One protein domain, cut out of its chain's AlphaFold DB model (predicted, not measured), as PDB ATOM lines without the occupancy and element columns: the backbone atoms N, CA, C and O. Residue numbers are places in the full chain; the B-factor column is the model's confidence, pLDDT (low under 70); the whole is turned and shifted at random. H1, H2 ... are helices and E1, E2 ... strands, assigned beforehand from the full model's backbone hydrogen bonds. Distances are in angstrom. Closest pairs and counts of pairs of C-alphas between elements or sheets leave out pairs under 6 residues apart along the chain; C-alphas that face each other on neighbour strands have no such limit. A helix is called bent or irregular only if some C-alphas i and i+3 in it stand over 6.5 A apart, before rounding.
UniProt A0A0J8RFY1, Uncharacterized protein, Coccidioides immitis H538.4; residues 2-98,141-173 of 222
ATOM      1  N   ALA A   2     171.443 201.276 118.669       51.88
ATOM      2  CA  ALA A   2     170.406 200.404 119.258       51.88
ATOM      3  C   ALA A   2     170.940 199.416 120.323       51.88
ATOM      4  O   ALA A   2     170.448 199.403 121.439       51.88
ATOM      5  N   ALA A   3     172.052 198.722 120.049       55.50
ATOM      6  CA  ALA A   3     172.589 197.689 120.950       55.50
ATOM      7  C   ALA A   3     172.960 198.162 122.378       55.50
ATOM      8  O   ALA A   3     172.929 197.369 123.311       55.50
ATOM      9  N   ILE A   4     173.317 199.444 122.565       58.88
ATOM     10  CA  ILE A   4     173.603 200.006 123.902       58.88
ATOM     11  C   ILE A   4     172.300 200.331 124.645       58.88
ATOM     12  O   ILE A   4     172.255 200.239 125.868       58.88
ATOM     13  N   TYR A   5     171.248 200.715 123.915       56.97
ATOM     14  CA  TYR A   5     169.934 200.998 124.484       56.97
ATOM     15  C   TYR A   5     169.249 199.698 124.920       56.97
ATOM     16  O   TYR A   5     168.819 199.602 126.063       56.97
ATOM     17  N   ASP A   6     169.268 198.672 124.066       61.38
ATOM     18  CA  ASP A   6     168.647 197.368 124.342       61.38
ATOM     19  C   ASP A   6     169.286 196.671 125.560       61.38
ATOM     20  O   ASP A   6     168.591 196.098 126.401       61.38
ATOM     21  N   GLY A   7     170.604 196.831 125.740       64.06
ATOM     22  CA  GLY A   7     171.321 196.314 126.907       64.06
ATOM     23  C   GLY A   7     170.847 196.894 128.248       64.06
ATOM     24  O   GLY A   7     170.847 196.171 129.240       64.06
ATOM     25  N   ARG A   8     170.384 198.155 128.288       72.50
ATOM     26  CA  ARG A   8     169.839 198.769 129.519       72.50
ATOM     27  C   ARG A   8     168.511 198.160 129.951       72.50
ATOM     28  O   ARG A   8     168.202 198.160 131.132       72.50
ATOM     29  N   PHE A   9     167.758 197.604 129.008       77.19
ATOM     30  CA  PHE A   9     166.515 196.886 129.285       77.19
ATOM     31  C   PHE A   9     166.746 195.383 129.477       77.19
ATOM     32  O   PHE A   9     165.791 194.616 129.515       77.19
ATOM     33  N   GLY A  10     168.002 194.929 129.577       74.50
ATOM     34  CA  GLY A  10     168.323 193.506 129.701       74.50
ATOM     35  C   GLY A  10     168.045 192.694 128.429       74.50
ATOM     36  O   GLY A  10     168.111 191.465 128.470       74.50
ATOM     37  N   LEU A  11     167.770 193.364 127.302       77.56
ATOM     38  CA  LEU A  11     167.467 192.761 126.008       77.56
ATOM     39  C   LEU A  11     168.757 192.636 125.195       77.56
ATOM     40  O   LEU A  11     169.100 193.492 124.382       77.56
ATOM     41  N   ILE A  12     169.506 191.563 125.436       81.12
ATOM     42  CA  ILE A  12     170.736 191.283 124.691       81.12
ATOM     43  C   ILE A  12     170.399 190.303 123.561       81.12
ATOM     44  O   ILE A  12     169.922 189.204 123.849       81.12
ATOM     45  N   PRO A  13     170.649 190.654 122.285       81.69
ATOM     46  CA  PRO A  13     170.450 189.729 121.177       81.69
ATOM     47  C   PRO A  13     171.298 188.463 121.341       81.69
ATOM     48  O   PRO A  13     172.510 188.546 121.551       81.69
ATOM     49  N   ILE A  14     170.662 187.301 121.206       85.19
ATOM     50  CA  ILE A  14     171.319 185.990 121.266       85.19
ATOM     51  C   ILE A  14     171.498 185.480 119.834       85.19
ATOM     52  O   ILE A  14     170.517 185.317 119.112       85.19
ATOM     53  N   GLU A  15     172.737 185.187 119.434       87.38
ATOM     54  CA  GLU A  15     173.065 184.567 118.146       87.38
ATOM     55  C   GLU A  15     173.849 183.272 118.387       87.38
ATOM     56  O   GLU A  15     175.082 183.233 118.375       87.38
ATOM     57  N   LEU A  16     173.110 182.190 118.633       83.12
ATOM     58  CA  LEU A  16     173.655 180.918 119.101       83.12
ATOM     59  C   LEU A  16     174.680 180.306 118.136       83.12
ATOM     60  O   LEU A  16     175.650 179.687 118.580       83.12
ATOM     61  N   HIS A  17     174.490 180.471 116.824       83.75
ATOM     62  CA  HIS A  17     175.416 179.932 115.832       83.75
ATOM     63  C   HIS A  17     176.762 180.651 115.882       83.75
ATOM     64  O   HIS A  17     177.802 179.990 115.912       83.75
ATOM     65  N   ALA A  18     176.751 181.986 115.951       84.94
ATOM     66  CA  ALA A  18     177.972 182.767 116.114       84.94
ATOM     67  C   ALA A  18     178.624 182.488 117.471       84.94
ATOM     68  O   ALA A  18     179.832 182.279 117.530       84.94
ATOM     69  N   ALA A  19     177.826 182.408 118.540       85.50
ATOM     70  CA  ALA A  19     178.308 182.101 119.880       85.50
ATOM     71  C   ALA A  19     179.047 180.755 119.916       85.50
ATOM     72  O   ALA A  19     180.200 180.670 120.340       85.50
ATOM     73  N   SER A  20     178.418 179.718 119.357       84.94
ATOM     74  CA  SER A  20     178.985 178.371 119.268       84.94
ATOM     75  C   SER A  20     180.232 178.321 118.382       84.94
ATOM     76  O   SER A  20     181.209 177.661 118.729       84.94
ATOM     77  N   TRP A  21     180.227 179.035 117.252       81.81
ATOM     78  CA  TRP A  21     181.376 179.101 116.348       81.81
ATOM     79  C   TRP A  21     182.578 179.819 116.975       81.81
ATOM     80  O   TRP A  21     183.713 179.369 116.813       81.81
ATOM     81  N   CYS A  22     182.340 180.911 117.703       82.75
ATOM     82  CA  CYS A  22     183.380 181.704 118.355       82.75
ATOM     83  C   CYS A  22     183.790 181.163 119.734       82.75
ATOM     84  O   CYS A  22     184.701 181.719 120.344       82.75
ATOM     85  N   GLY A  23     183.143 180.101 120.227       78.94
ATOM     86  CA  GLY A  23     183.425 179.523 121.543       78.94
ATOM     87  C   GLY A  23     183.053 180.447 122.705       78.94
ATOM     88  O   GLY A  23     183.741 180.449 123.721       78.94
ATOM     89  N   VAL A  24     182.000 181.255 122.549       83.75
ATOM     90  CA  VAL A  24     181.500 182.168 123.586       83.75
ATOM     91  C   VAL A  24     180.120 181.731 124.081       83.75
ATOM     92  O   VAL A  24     179.287 181.255 123.308       83.75
ATOM     93  N   THR A  25     179.863 181.930 125.373       86.75
ATOM     94  CA  THR A  25     178.545 181.712 125.984       86.75
ATOM     95  C   THR A  25     177.776 183.034 125.998       86.75
ATOM     96  O   THR A  25     178.230 184.015 126.579       86.75
ATOM     97  N   GLN A  26     176.621 183.065 125.337       88.56
ATOM     98  CA  GLN A  26     175.685 184.194 125.296       88.56
ATOM     99  C   GLN A  26     174.393 183.925 126.071       88.56
ATOM    100  O   GLN A  26     173.659 184.859 126.371       88.56
ATOM    101  N   SER A  27     174.092 182.665 126.387       90.50
ATOM    102  CA  SER A  27     172.909 182.290 127.156       90.50
ATOM    103  C   SER A  27     173.175 181.040 127.982       90.50
ATOM    104  O   SER A  27     173.913 180.143 127.569       90.50
ATOM    105  N   PHE A  28     172.526 180.962 129.143       91.62
ATOM    106  CA  PHE A  28     172.645 179.837 130.070       91.62
ATOM    107  C   PHE A  28     172.257 178.477 129.462       91.62
ATOM    108  O   PHE A  28     172.687 177.440 129.970       91.62
ATOM    109  N   LEU A  29     171.449 178.465 128.399       92.12
ATOM    110  CA  LEU A  29     171.028 177.251 127.694       92.12
ATOM    111  C   LEU A  29     172.146 176.602 126.860       92.12
ATOM    112  O   LEU A  29     172.000 175.454 126.450       92.12
ATOM    113  N   GLN A  30     173.252 177.309 126.591       90.88
ATOM    114  CA  GLN A  30     174.438 176.710 125.962       90.88
ATOM    115  C   GLN A  30     175.178 175.757 126.903       90.88
ATOM    116  O   GLN A  30     175.862 174.849 126.433       90.88
ATOM    117  N   GLU A  31     175.046 175.964 128.212       90.81
ATOM    118  CA  GLU A  31     175.650 175.090 129.210       90.81
ATOM    119  C   GLU A  31     174.918 173.740 129.258       90.81
ATOM    120  O   GLU A  31     173.692 173.695 129.089       90.81
ATOM    121  N   PRO A  32     175.638 172.633 129.505       92.75
ATOM    122  CA  PRO A  32     175.013 171.332 129.683       92.75
ATOM    123  C   PRO A  32     174.108 171.319 130.921       92.75
ATOM    124  O   PRO A  32     174.266 172.113 131.850       92.75
ATOM    125  N   VAL A  33     173.171 170.372 130.946       94.38
ATOM    126  CA  VAL A  33     172.374 170.085 132.143       94.38
ATOM    127  C   VAL A  33     173.308 169.614 133.260       94.38
ATOM    128  O   VAL A  33     174.200 168.790 133.017       94.38
ATOM    129  N   SER A  34     173.099 170.120 134.477       90.88
ATOM    130  CA  SER A  34     173.878 169.718 135.656       90.88
ATOM    131  C   SER A  34     173.852 168.200 135.865       90.88
ATOM    132  O   SER A  34     172.901 167.518 135.484       90.88
ATOM    133  N   GLN A  35     174.896 167.650 136.495       87.38
ATOM    134  CA  GLN A  35     174.971 166.220 136.807       87.38
ATOM    135  C   GLN A  35     175.198 165.987 138.310       87.38
ATOM    136  O   GLN A  35     176.262 166.358 138.811       87.38
ATOM    137  N   PRO A  36     174.250 165.345 139.025       82.56
ATOM    138  CA  PRO A  36     172.920 164.935 138.552       82.56
ATOM    139  C   PRO A  36     171.997 166.149 138.295       82.56
ATOM    140  O   PRO A  36     172.146 167.158 138.984       82.56
ATOM    141  N   PRO A  37     171.033 166.071 137.353       79.62
ATOM    142  CA  PRO A  37     170.100 167.177 137.098       79.62
ATOM    143  C   PRO A  37     169.234 167.497 138.321       79.62
ATOM    144  O   PRO A  37     168.934 168.651 138.616       79.62
ATOM    145  N   MET A  38     168.833 166.445 139.037       87.50
ATOM    146  CA  MET A  38     167.983 166.520 140.216       87.50
ATOM    147  C   MET A  38     168.816 166.415 141.492       87.50
ATOM    148  O   MET A  38     169.636 165.507 141.643       87.50
ATOM    149  N   ASN A  39     168.519 167.282 142.455       83.50
ATOM    150  CA  ASN A  39     169.011 167.180 143.820       83.50
ATOM    151  C   ASN A  39     167.831 167.246 144.795       83.50
ATOM    152  O   ASN A  39     167.029 168.177 144.754       83.50
ATOM    153  N   ASN A  40     167.719 166.245 145.671       87.06
ATOM    154  CA  ASN A  40     166.726 166.196 146.745       87.06
ATOM    155  C   ASN A  40     165.266 166.420 146.280       87.06
ATOM    156  O   ASN A  40     164.497 167.122 146.933       87.06
ATOM    157  N   GLY A  41     164.893 165.852 145.125       91.88
ATOM    158  CA  GLY A  41     163.537 165.959 144.568       91.88
ATOM    159  C   GLY A  41     163.225 167.274 143.847       91.88
ATOM    160  O   GLY A  41     162.076 167.495 143.473       91.88
ATOM    161  N   ALA A  42     164.217 168.139 143.627       94.62
ATOM    162  CA  ALA A  42     164.061 169.386 142.887       94.62
ATOM    163  C   ALA A  42     165.112 169.528 141.777       94.62
ATOM    164  O   ALA A  42     166.202 168.956 141.845       94.62
ATOM    165  N   LEU A  43     164.767 170.304 140.755       94.94
ATOM    166  CA  LEU A  43     165.620 170.676 139.628       94.94
ATOM    167  C   LEU A  43     165.950 172.163 139.733       94.94
ATOM    168  O   LEU A  43     165.100 172.952 140.150       94.94
ATOM    169  N   LEU A  44     167.147 172.577 139.316       95.69
ATOM    170  CA  LEU A  44     167.379 173.995 139.035       95.69
ATOM    171  C   LEU A  44     166.433 174.421 137.906       95.69
ATOM    172  O   LEU A  44     166.339 173.715 136.900       95.69
ATOM    173  N   ARG A  45     165.785 175.590 138.008       96.44
ATOM    174  CA  ARG A  45     164.942 176.098 136.905       96.44
ATOM    175  C   ARG A  45     165.728 176.231 135.602       96.44
ATOM    176  O   ARG A  45     165.179 176.044 134.523       96.44
ATOM    177  N   SER A  46     167.032 176.496 135.692       96.06
ATOM    178  CA  SER A  46     167.918 176.523 134.528       96.06
ATOM    179  C   SER A  46     168.045 175.153 133.860       96.06
ATOM    180  O   SER A  46     168.097 175.082 132.639       96.06
ATOM    181  N   ASP A  47     168.076 174.065 134.635       96.12
ATOM    182  CA  ASP A  47     168.134 172.702 134.098       96.12
ATOM    183  C   ASP A  47     166.780 172.242 133.560       96.12
ATOM    184  O   ASP A  47     166.737 171.594 132.518       96.12
ATOM    185  N   GLU A  48     165.677 172.644 134.197       96.44
ATOM    186  CA  GLU A  48     164.329 172.471 133.645       96.44
ATOM    187  C   GLU A  48     164.214 173.145 132.270       96.44
ATOM    188  O   GLU A  48     163.828 172.494 131.302       96.44
ATOM    189  N   CYS A  49     164.655 174.402 132.143       96.44
ATOM    190  CA  CYS A  49     164.678 175.111 130.862       96.44
ATOM    191  C   CYS A  49     165.531 174.391 129.807       96.44
ATOM    192  O   CYS A  49     165.112 174.242 128.659       96.44
ATOM    193  N   ARG A  50     166.732 173.930 130.184       96.00
ATOM    194  CA  ARG A  50     167.611 173.174 129.278       96.00
ATOM    195  C   ARG A  50     166.934 171.903 128.793       96.00
ATOM    196  O   ARG A  50     166.969 171.632 127.598       96.00
ATOM    197  N   LEU A  51     166.311 171.143 129.692       96.38
ATOM    198  CA  LEU A  51     165.613 169.914 129.338       96.38
ATOM    199  C   LEU A  51     164.414 170.194 128.430       96.38
ATOM    200  O   LEU A  51     164.338 169.567 127.383       96.38
ATOM    201  N   LEU A  52     163.566 171.175 128.752       96.38
ATOM    202  CA  LEU A  52     162.428 171.580 127.911       96.38
ATOM    203  C   LEU A  52     162.852 171.913 126.477       96.38
ATOM    204  O   LEU A  52     162.235 171.451 125.516       96.38
ATOM    205  N   TYR A  53     163.933 172.682 126.328       95.50
ATOM    206  CA  TYR A  53     164.463 173.022 125.013       95.50
ATOM    207  C   TYR A  53     165.085 171.806 124.310       95.50
ATOM    208  O   TYR A  53     164.820 171.564 123.136       95.50
ATOM    209  N   LEU A  54     165.906 171.009 125.000       94.94
ATOM    210  CA  LEU A  54     166.600 169.863 124.401       94.94
ATOM    211  C   LEU A  54     165.648 168.740 123.979       94.94
ATOM    212  O   LEU A  54     165.878 168.116 122.945       94.94
ATOM    213  N   THR A  55     164.584 168.493 124.747       94.50
ATOM    214  CA  THR A  55     163.547 167.513 124.395       94.50
ATOM    215  C   THR A  55     162.559 168.054 123.367       94.50
ATOM    216  O   THR A  55     161.747 167.287 122.857       94.50
ATOM    217  N   GLN A  56     162.647 169.348 123.027       93.19
ATOM    218  CA  GLN A  56     161.702 170.033 122.147       93.19
ATOM    219  C   GLN A  56     160.262 169.848 122.643       93.19
ATOM    220  O   GLN A  56     159.355 169.576 121.852       93.19
ATOM    221  N   ALA A  57     160.070 169.981 123.962       92.56
ATOM    222  CA  ALA A  57     158.761 169.893 124.591       92.56
ATOM    223  C   ALA A  57     157.776 170.865 123.923       92.56
ATOM    224  O   ALA A  57     158.170 171.894 123.354       92.56
ATOM    225  N   GLU A  58     156.484 170.538 123.978       91.19
ATOM    226  CA  GLU A  58     155.453 171.382 123.383       91.19
ATOM    227  C   GLU A  58     155.602 172.829 123.889       91.19
ATOM    228  O   GLU A  58     155.925 173.071 125.050       91.19
ATOM    229  N   ARG A  59     155.481 173.800 122.973       90.81
ATOM    230  CA  ARG A  59     155.713 175.245 123.197       90.81
ATOM    231  C   ARG A  59     157.143 175.686 123.555       90.81
ATOM    232  O   ARG A  59     157.410 176.882 123.480       90.81
ATOM    233  N   HIS A  60     158.079 174.768 123.794       94.62
ATOM    234  CA  HIS A  60     159.477 175.063 124.146       94.62
ATOM    235  C   HIS A  60     160.480 174.774 123.014       94.62
ATOM    236  O   HIS A  60     161.692 174.752 123.226       94.62
ATOM    237  N   SER A  61     159.998 174.611 121.778       90.94
ATOM    238  CA  SER A  61     160.855 174.463 120.589       90.94
ATOM    239  C   SER A  61     161.613 175.743 120.218       90.94
ATOM    240  O   SER A  61     162.625 175.701 119.518       90.94
ATOM    241  N   ARG A  62     161.129 176.903 120.681       89.50
ATOM    242  CA  ARG A  62     161.795 178.197 120.505       89.50
ATOM    243  C   ARG A  62     162.693 178.505 121.692       89.50
ATOM    244  O   ARG A  62     162.342 178.229 122.832       89.50
ATOM    245  N   TRP A  63     163.813 179.159 121.409       86.88
ATOM    246  CA  TRP A  63     164.739 179.656 122.421       86.88
ATOM    247  C   TRP A  63     164.111 180.792 123.261       86.88
ATOM    248  O   TRP A  63     163.384 181.614 122.692       86.88
ATOM    249  N   PRO A  64     164.386 180.885 124.577       88.69
ATOM    250  CA  PRO A  64     163.989 182.015 125.409       88.69
ATOM    251  C   PRO A  64     164.693 183.291 124.957       88.69
ATOM    252  O   PRO A  64     165.900 183.313 124.743       88.69
ATOM    253  N   VAL A  65     163.952 184.392 124.871       84.94
ATOM    254  CA  VAL A  65     164.526 185.698 124.499       84.94
ATOM    255  C   VAL A  65     165.526 186.189 125.554       84.94
ATOM    256  O   VAL A  65     166.487 186.878 125.224       84.94
ATOM    257  N   SER A  66     165.325 185.808 126.818       87.31
ATOM    258  CA  SER A  66     166.222 186.162 127.916       87.31
ATOM    259  C   SER A  66     167.509 185.322 127.875       87.31
ATOM    260  O   SER A  66     167.434 184.090 127.934       87.31
ATOM    261  N   PRO A  67     168.703 185.942 127.828       88.31
ATOM    262  CA  PRO A  67     169.971 185.218 127.958       88.31
ATOM    263  C   PRO A  67     170.237 184.773 129.403       88.31
ATOM    264  O   PRO A  67     171.099 183.923 129.643       88.31
ATOM    265  N   TRP A  68     169.515 185.363 130.356       89.31
ATOM    266  CA  TRP A  68     169.747 185.235 131.785       89.31
ATOM    267  C   TRP A  68     169.158 183.939 132.331       89.31
ATOM    268  O   TRP A  68     168.048 183.540 131.977       89.31
ATOM    269  N   MET A  69     169.910 183.281 133.213       92.06
ATOM    270  CA  MET A  69     169.443 182.070 133.880       92.06
ATOM    271  C   MET A  69     168.290 182.383 134.846       92.06
ATOM    272  O   MET A  69     168.381 183.357 135.596       92.06
ATOM    273  N   PRO A  70     167.232 181.556 134.891       94.25
ATOM    274  CA  PRO A  70     166.209 181.696 135.916       94.25
ATOM    275  C   PRO A  70     166.777 181.309 137.283       94.25
ATOM    276  O   PRO A  70     167.575 180.377 137.410       94.25
ATOM    277  N   PHE A  71     166.323 182.003 138.319       93.25
ATOM    278  CA  PHE A  71     166.703 181.710 139.694       93.25
ATOM    279  C   PHE A  71     165.841 180.601 140.308       93.25
ATOM    280  O   PHE A  71     164.682 180.395 139.944       93.25
ATOM    281  N   GLY A  72     166.395 179.931 141.318       94.19
ATOM    282  CA  GLY A  72     165.693 178.962 142.158       94.19
ATOM    283  C   GLY A  72     165.456 177.598 141.506       94.19
ATOM    284  O   GLY A  72     166.111 177.211 140.536       94.19
ATOM    285  N   THR A  73     164.534 176.844 142.098       95.94
ATOM    286  CA  THR A  73     164.290 175.436 141.779       95.94
ATOM    287  C   THR A  73     162.813 175.142 141.553       95.94
ATOM    288  O   THR A  73     161.945 175.825 142.097       95.94
ATOM    289  N   THR A  74     162.554 174.080 140.797       96.06
ATOM    290  CA  THR A  74     161.226 173.497 140.589       96.06
ATOM    291  C   THR A  74     161.188 172.130 141.254       96.06
ATOM    292  O   THR A  74     162.109 171.325 141.083       96.06
ATOM    293  N   ALA A  75     160.143 171.858 142.037       96.44
ATOM    294  CA  ALA A  75     159.917 170.520 142.569       96.44
ATOM    295  C   ALA A  75     159.663 169.560 141.400       96.44
ATOM    296  O   ALA A  75     158.908 169.888 140.492       96.44
ATOM    297  N   LEU A  76     160.278 168.378 141.406       95.50
ATOM    298  CA  LEU A  76     160.190 167.455 140.271       95.50
ATOM    299  C   LEU A  76     158.738 167.094 139.927       95.50
ATOM    300  O   LEU A  76     158.404 166.956 138.760       95.50
ATOM    301  N   GLU A  77     157.885 166.959 140.942       95.44
ATOM    302  CA  GLU A  77     156.445 166.696 140.818       95.44
ATOM    303  C   GLU A  77     155.661 167.788 140.075       95.44
ATOM    304  O   GLU A  77     154.656 167.477 139.441       95.44
ATOM    305  N   ASP A  78     156.153 169.026 140.118       96.06
ATOM    306  CA  ASP A  78     155.568 170.193 139.459       96.06
ATOM    307  C   ASP A  78     156.160 170.441 138.062       96.06
ATOM    308  O   ASP A  78     155.661 171.294 137.331       96.06
ATOM    309  N   ALA A  79     157.231 169.732 137.691       95.25
ATOM    310  CA  ALA A  79     157.879 169.886 136.394       95.25
ATOM    311  C   ALA A  79     157.096 169.180 135.274       95.25
ATOM    312  O   ALA A  79     156.425 168.155 135.481       95.25
ATOM    313  N   GLU A  80     157.262 169.686 134.053       94.75
ATOM    314  CA  GLU A  80     156.658 169.104 132.856       94.75
ATOM    315  C   GLU A  80     157.000 167.618 132.685       94.75
ATOM    316  O   GLU A  80     158.067 167.143 133.089       94.75
ATOM    317  N   ILE A  81     156.082 166.853 132.085       94.81
ATOM    318  CA  ILE A  81     156.241 165.393 131.962       94.81
ATOM    319  C   ILE A  81     157.531 165.013 131.223       94.81
ATOM    320  O   ILE A  81     158.256 164.134 131.688       94.81
ATOM    321  N   GLU A  82     157.865 165.729 130.149       94.31
ATOM    322  CA  GLU A  82     159.096 165.522 129.378       94.31
ATOM    323  C   GLU A  82     160.348 165.757 130.235       94.31
ATOM    324  O   GLU A  82     161.309 164.991 130.185       94.31
ATOM    325  N   VAL A  83     160.323 166.765 131.109       95.56
ATOM    326  CA  VAL A  83     161.424 167.038 132.042       95.56
ATOM    327  C   VAL A  83     161.557 165.905 133.055       95.56
ATOM    328  O   VAL A  83     162.662 165.425 133.308       95.56
ATOM    329  N   ARG A  84     160.437 165.427 133.611       95.62
ATOM    330  CA  ARG A  84     160.430 164.319 134.580       95.62
ATOM    331  C   ARG A  84     161.001 163.029 133.996       95.62
ATOM    332  O   ARG A  84     161.746 162.341 134.693       95.62
ATOM    333  N   LEU A  85     160.700 162.722 132.732       94.94
ATOM    334  CA  LEU A  85     161.249 161.556 132.025       94.94
ATOM    335  C   LEU A  85     162.776 161.629 131.873       94.94
ATOM    336  O   LEU A  85     163.447 160.598 131.917       94.94
ATOM    337  N   HIS A  86     163.325 162.838 131.756       94.62
ATOM    338  CA  HIS A  86     164.754 163.074 131.544       94.62
ATOM    339  C   HIS A  86     165.532 163.458 132.818       94.62
ATOM    340  O   HIS A  86     166.755 163.590 132.771       94.62
ATOM    341  N   ALA A  87     164.875 163.569 133.977       91.00
ATOM    342  CA  ALA A  87     165.485 164.039 135.228       91.00
ATOM    343  C   ALA A  87     166.608 163.140 135.787       91.00
ATOM    344  O   ALA A  87     167.395 163.582 136.624       91.00
ATOM    345  N   GLN A  88     166.680 161.880 135.345       89.19
ATOM    346  CA  GLN A  88     167.720 160.916 135.739       89.19
ATOM    347  C   GLN A  88     168.748 160.653 134.632       89.19
ATOM    348  O   GLN A  88     169.693 159.888 134.828       89.19
ATOM    349  N   CYS A  89     168.574 161.254 133.458       90.81
ATOM    350  CA  CYS A  89     169.513 161.082 132.367       90.81
ATOM    351  C   CYS A  89     170.783 161.913 132.584       90.81
ATOM    352  O   CYS A  89     170.781 162.938 133.263       90.81
ATOM    353  N   THR A  90     171.870 161.506 131.934       89.38
ATOM    354  CA  THR A  90     173.152 162.221 131.943       89.38
ATOM    355  C   THR A  90     173.532 162.666 130.532       89.38
ATOM    356  O   THR A  90     173.041 162.125 129.543       89.38
ATOM    357  N   GLY A  91     174.395 163.678 130.427       87.75
ATOM    358  CA  GLY A  91     174.964 164.112 129.144       87.75
ATOM    359  C   GLY A  91     174.059 164.974 128.257       87.75
ATOM    360  O   GLY A  91     174.402 165.187 127.098       87.75
ATOM    361  N   HIS A  92     172.939 165.488 128.771       93.12
ATOM    362  CA  HIS A  92     172.098 166.432 128.034       93.12
ATOM    363  C   HIS A  92     172.824 167.771 127.842       93.12
ATOM    364  O   HIS A  92     173.240 168.407 128.810       93.12
ATOM    365  N   GLY A  93     172.968 168.203 126.593       92.50
ATOM    366  CA  GLY A  93     173.596 169.471 126.245       92.50
ATOM    367  C   GLY A  93     173.653 169.683 124.739       92.50
ATOM    368  O   GLY A  93     173.475 168.750 123.954       92.50
ATOM    369  N   LEU A  94     173.901 170.926 124.336       90.31
ATOM    370  CA  LEU A  94     174.092 171.273 122.933       90.31
ATOM    371  C   LEU A  94     175.532 170.996 122.517       90.31
ATOM    372  O   LEU A  94     176.479 171.314 123.234       90.31
ATOM    373  N   GLN A  95     175.697 170.438 121.321       86.25
ATOM    374  CA  GLN A  95     177.002 170.243 120.713       86.25
ATOM    375  C   GLN A  95     177.065 170.991 119.388       86.25
ATOM    376  O   GLN A  95     176.211 170.828 118.515       86.25
ATOM    377  N   TYR A  96     178.116 171.789 119.219       84.19
ATOM    378  CA  TYR A  96     178.383 172.423 117.942       84.19
ATOM    379  C   TYR A  96     178.758 171.369 116.895       84.19
ATOM    380  O   TYR A  96     179.826 170.761 116.965       84.19
ATOM    381  N   ALA A  97     177.877 171.153 115.918       83.81
ATOM    382  CA  ALA A  97     178.110 170.191 114.841       83.81
ATOM    383  C   ALA A  97     179.043 170.736 113.742       83.81
ATOM    384  O   ALA A  97     179.712 169.965 113.054       83.81
ATOM    385  N   GLY A  98     179.096 172.061 113.572       82.38
ATOM    386  CA  GLY A  98     179.854 172.732 112.519       82.38
ATOM    387  C   GLY A  98     178.979 173.615 111.635       82.38
ATOM    388  O   GLY A  98     177.821 173.893 111.937       82.38
ATOM    389  N   GLU A 141     167.215 201.726 141.756       84.25
ATOM    390  CA  GLU A 141     165.864 202.130 141.352       84.25
ATOM    391  C   GLU A 141     165.586 201.841 139.860       84.25
ATOM    392  O   GLU A 141     164.448 201.938 139.405       84.25
ATOM    393  N   GLU A 142     166.615 201.529 139.058       87.00
ATOM    394  CA  GLU A 142     166.464 201.162 137.644       87.00
ATOM    395  C   GLU A 142     166.332 199.641 137.506       87.00
ATOM    396  O   GLU A 142     167.285 198.922 137.208       87.00
ATOM    397  N   GLU A 143     165.117 199.140 137.717       88.69
ATOM    398  CA  GLU A 143     164.840 197.698 137.733       88.69
ATOM    399  C   GLU A 143     164.451 197.125 136.361       88.69
ATOM    400  O   GLU A 143     164.293 195.914 136.224       88.69
ATOM    401  N   SER A 144     164.358 197.951 135.310       88.50
ATOM    402  CA  SER A 144     163.834 197.535 133.998       88.50
ATOM    403  C   SER A 144     164.582 196.358 133.369       88.50
ATOM    404  O   SER A 144     163.971 195.548 132.675       88.50
ATOM    405  N   ALA A 145     165.896 196.236 133.588       87.50
ATOM    406  CA  ALA A 145     166.655 195.079 133.114       87.50
ATOM    407  C   ALA A 145     166.258 193.790 133.849       87.50
ATOM    408  O   ALA A 145     166.059 192.756 133.212       87.50
ATOM    409  N   SER A 146     166.126 193.859 135.174       88.88
ATOM    410  CA  SER A 146     165.748 192.736 136.037       88.88
ATOM    411  C   SER A 146     164.300 192.311 135.805       88.88
ATOM    412  O   SER A 146     164.023 191.116 135.680       88.88
ATOM    413  N   GLU A 147     163.400 193.285 135.687       91.62
ATOM    414  CA  GLU A 147     161.992 193.092 135.349       91.62
ATOM    415  C   GLU A 147     161.867 192.375 134.004       91.62
ATOM    416  O   GLU A 147     161.303 191.284 133.943       91.62
ATOM    417  N   ASN A 148     162.479 192.908 132.939       91.19
ATOM    418  CA  ASN A 148     162.440 192.271 131.622       91.19
ATOM    419  C   ASN A 148     163.089 190.887 131.636       91.19
ATOM    420  O   ASN A 148     162.540 189.955 131.048       91.19
ATOM    421  N   ALA A 149     164.238 190.714 132.294       91.06
ATOM    422  CA  ALA A 149     164.893 189.414 132.386       91.06
ATOM    423  C   ALA A 149     163.979 188.372 133.046       91.06
ATOM    424  O   ALA A 149     163.847 187.264 132.519       91.06
ATOM    425  N   THR A 150     163.324 188.751 134.150       93.25
ATOM    426  CA  THR A 150     162.407 187.912 134.933       93.25
ATOM    427  C   THR A 150     161.137 187.599 134.150       93.25
ATOM    428  O   THR A 150     160.790 186.428 133.996       93.25
ATOM    429  N   LEU A 151     160.489 188.619 133.588       92.81
ATOM    430  CA  LEU A 151     159.284 188.473 132.776       92.81
ATOM    431  C   LEU A 151     159.528 187.556 131.576       92.81
ATOM    432  O   LEU A 151     158.768 186.619 131.351       92.81
ATOM    433  N   ASN A 152     160.616 187.773 130.831       92.69
ATOM    434  CA  ASN A 152     160.907 186.975 129.642       92.69
ATOM    435  C   ASN A 152     161.244 185.520 129.985       92.69
ATOM    436  O   ASN A 152     160.777 184.614 129.294       92.69
ATOM    437  N   ILE A 153     162.056 185.271 131.022       94.62
ATOM    438  CA  ILE A 153     162.459 183.895 131.336       94.62
ATOM    439  C   ILE A 153     161.314 183.087 131.945       94.62
ATOM    440  O   ILE A 153     161.116 181.937 131.559       94.62
ATOM    441  N   PHE A 154     160.527 183.677 132.849       95.31
ATOM    442  CA  PHE A 154     159.389 182.984 133.447       95.31
ATOM    443  C   PHE A 154     158.195 182.906 132.500       95.31
ATOM    444  O   PHE A 154     157.519 181.883 132.496       95.31
ATOM    445  N   GLY A 155     157.985 183.913 131.649       93.75
ATOM    446  CA  GLY A 155     156.998 183.847 130.574       93.75
ATOM    447  C   GLY A 155     157.296 182.718 129.588       93.75
ATOM    448  O   GLY A 155     156.377 182.031 129.160       93.75
ATOM    449  N   TRP A 156     158.576 182.467 129.286       95.12
ATOM    450  CA  TRP A 156     158.985 181.307 128.491       95.12
ATOM    451  C   TRP A 156     158.812 179.991 129.266       95.12
ATOM    452  O   TRP A 156     158.103 179.108 128.792       95.12
ATOM    453  N   LEU A 157     159.390 179.873 130.470       95.88
ATOM    454  CA  LEU A 157     159.385 178.640 131.278       95.88
ATOM    455  C   LEU A 157     157.974 178.181 131.676       95.88
ATOM    456  O   LEU A 157     157.715 176.990 131.811       95.88
ATOM    457  N   ARG A 158     157.065 179.126 131.915       95.12
ATOM    458  CA  ARG A 158     155.695 178.873 132.374       95.12
ATOM    459  C   ARG A 158     154.674 179.270 131.316       95.12
ATOM    460  O   ARG A 158     153.590 179.741 131.649       95.12
ATOM    461  N   THR A 159     155.004 179.041 130.041       92.19
ATOM    462  CA  THR A 159     154.086 179.290 128.916       92.19
ATOM    463  C   THR A 159     152.760 178.526 129.080       92.19
ATOM    464  O   THR A 159     151.709 179.039 128.700       92.19
ATOM    465  N   ASP A 160     152.788 177.332 129.683       90.50
ATOM    466  CA  ASP A 160     151.600 176.510 129.978       90.50
ATOM    467  C   ASP A 160     150.959 176.807 131.349       90.50
ATOM    468  O   ASP A 160     149.974 176.180 131.745       90.50
ATOM    469  N   GLY A 161     151.473 177.809 132.064       92.50
ATOM    470  CA  GLY A 161     151.004 178.227 133.380       92.50
ATOM    471  C   GLY A 161     151.946 177.837 134.518       92.50
ATOM    472  O   GLY A 161     152.959 177.163 134.340       92.50
ATOM    473  N   TYR A 162     151.611 178.311 135.720       94.56
ATOM    474  CA  TYR A 162     152.425 178.120 136.920       94.56
ATOM    475  C   TYR A 162     151.905 176.957 137.774       94.56
ATOM    476  O   TYR A 162     150.697 176.879 138.031       94.56
ATOM    477  N   PRO A 163     152.795 176.100 138.306       94.12
ATOM    478  CA  PRO A 163     152.397 175.076 139.259       94.12
ATOM    479  C   PRO A 163     151.945 175.693 140.598       94.12
ATOM    480  O   PRO A 163     152.328 176.819 140.938       94.12
ATOM    481  N   PRO A 164     151.164 174.968 141.427       91.56
ATOM    482  CA  PRO A 164     150.614 175.506 142.674       91.56
ATOM    483  C   PRO A 164     151.661 176.071 143.644       91.56
ATOM    484  O   PRO A 164     151.386 177.057 144.330       91.56
ATOM    485  N   ARG A 165     152.859 175.476 143.691       94.38
ATOM    486  CA  ARG A 165     153.957 175.911 144.572       94.38
ATOM    487  C   ARG A 165     154.624 177.205 144.102       94.38
ATOM    488  O   ARG A 165     155.337 177.832 144.879       94.38
ATOM    489  N   GLU A 166     154.362 177.637 142.870       94.25
ATOM    490  CA  GLU A 166     154.920 178.852 142.272       94.25
ATOM    491  C   GLU A 166     153.901 179.987 142.130       94.25
ATOM    492  O   GLU A 166     154.183 180.995 141.487       94.25
ATOM    493  N   ARG A 167     152.743 179.896 142.795       90.62
ATOM    494  CA  ARG A 167     151.750 180.988 142.824       90.62
ATOM    495  C   ARG A 167     152.316 182.327 143.303       90.62
ATOM    496  O   ARG A 167     151.833 183.381 142.910       90.62
ATOM    497  N   GLY A 168     153.340 182.296 144.155       91.31
ATOM    498  CA  GLY A 168     154.051 183.512 144.559       91.31
ATOM    499  C   GLY A 168     154.733 184.216 143.382       91.31
ATOM    500  O   GLY A 168     154.739 185.438 143.334       91.31
ATOM    501  N   ILE A 169     155.248 183.449 142.414       93.12
ATOM    502  CA  ILE A 169     155.876 183.978 141.198       93.12
ATOM    503  C   ILE A 169     154.800 184.501 140.247       93.12
ATOM    504  O   ILE A 169     154.917 185.622 139.766       93.12
ATOM    505  N   SER A 170     153.725 183.734 140.026       92.25
ATOM    506  CA  SER A 170     152.642 184.147 139.120       92.25
ATOM    507  C   SER A 170     151.952 185.439 139.553       92.25
ATOM    508  O   SER A 170     151.445 186.163 138.711       92.25
ATOM    509  N   ASN A 171     151.911 185.715 140.859       92.56
ATOM    510  CA  ASN A 171     151.266 186.900 141.423       92.56
ATOM    511  C   ASN A 171     152.209 188.105 141.559       92.56
ATOM    512  O   ASN A 171     151.762 189.163 141.996       92.56
ATOM    513  N   HIS A 172     153.496 187.944 141.249       93.75
ATOM    514  CA  HIS A 172     154.469 189.027 141.340       93.75
ATOM    515  C   HIS A 172     154.155 190.116 140.307       93.75
ATOM    516  O   HIS A 172     153.787 189.789 139.185       93.75
ATOM    517  N   GLU A 173     154.339 191.393 140.646       92.81
ATOM    518  CA  GLU A 173     153.978 192.525 139.771       92.81
ATOM    519  C   GLU A 173     154.703 192.507 138.413       92.81
ATOM    520  O   GLU A 173     154.103 192.808 137.389       92.81
TER     521      GLU A 173
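AT A GLANCE: This is residues 2 to 98 and 141 to 173 of the 222 residues of an uncharacterized protein of Coccidioides immitis H538.4 (UniProt A0A0J8RFY1). A very short two-strand ribbon, E1 and E2, and two crossed helices, H3 and H4, make a small core, with E1 running straight into H3. Long loops surround this core; H5, the longest helix, reaches from beside H3 out to H1, while H2 lies away from the other helices and H6 lies near E2. The printed part has 130 residues, with six named helices and two named strands in the order H1 H2 E1 H3 E2 H4 H5 H6, and the sheet E1 - E2 is antiparallel. The class is mostly helix, though under half of the residues are in named elements. The whole is compact, with a radius of gyration of the C-alphas of 15.1 A and spans of 42 by 42 by 24 A.

IN THESE COORDINATES: E1 is residues 42 to 44 and E2 residues 73 to 75. H3, residues 45 to 54, is 14.1 A long and begins with C-alpha 45 at (164.942, 176.098, 136.905). H4 is residues 81 to 86. H5, residues 144 to 157, is 19.6 A long and ends with C-alpha 157 at (159.385, 178.640, 131.278). H1, residues 2 to 8, begins with C-alpha 2 at (170.406, 200.404, 119.258). H2 is residues 16 to 22. H6, residues 164 to 170, is irregular: C-alphas 165 and 168 are 7.6 A apart.

HOW THE PARTS SIT: E1 and E2 are antiparallel neighbours, their directions at 152 degrees, with N 43 and O 74 at 2.9 A and N 74 and O 43 at 2.9 A, both within hydrogen-bond range. Outside the named strands, residues 38 to 39 pair antiparallel with residues 42 to 43 of E1. The closest C-alphas of H3 and E2 are those of Arg 45 and Thr 73, 5.0 A apart. H3 and H4 touch, about perpendicular at 89 degrees; their closest C-alphas are those of Leu 51 and Val 83, at 5.8 A. H3 and H5 are close but not clearly touching, at a steep tilt of 52 degrees, with the C-alphas of Cys 49 and Leu 157 closest at 6.4 A. H5, with residues 144 to 145 alone, only just touches H1, with 3 pairs of C-alphas within 8 A; the closest are those of Arg 8 and Ala 145, at 6.1 A. E2 and H6 are near each other, with 5 pairs of C-alphas within 10 A. H2 touches no helix. In H2, H3, H4 and H5 every O i to N i+4 pair is within hydrogen-bond range; in H1 2 of 3 are, and in H6 1 of 3, beside 2 of 4 O i to N i+3 pairs.

THE WHOLE: The two C-alphas farthest apart are those of Ala 2 and Asn 40, at 44.0 A. Residues 99 to 140 are not printed, and C-alphas 98 and 141 are 43.5 A apart across the cut. The links H2 to E1 and H3 to E2 are long, with 19 and 18 residues. The mean pLDDT of the printed part is 88.9, and residues 2 to 7 are under 70.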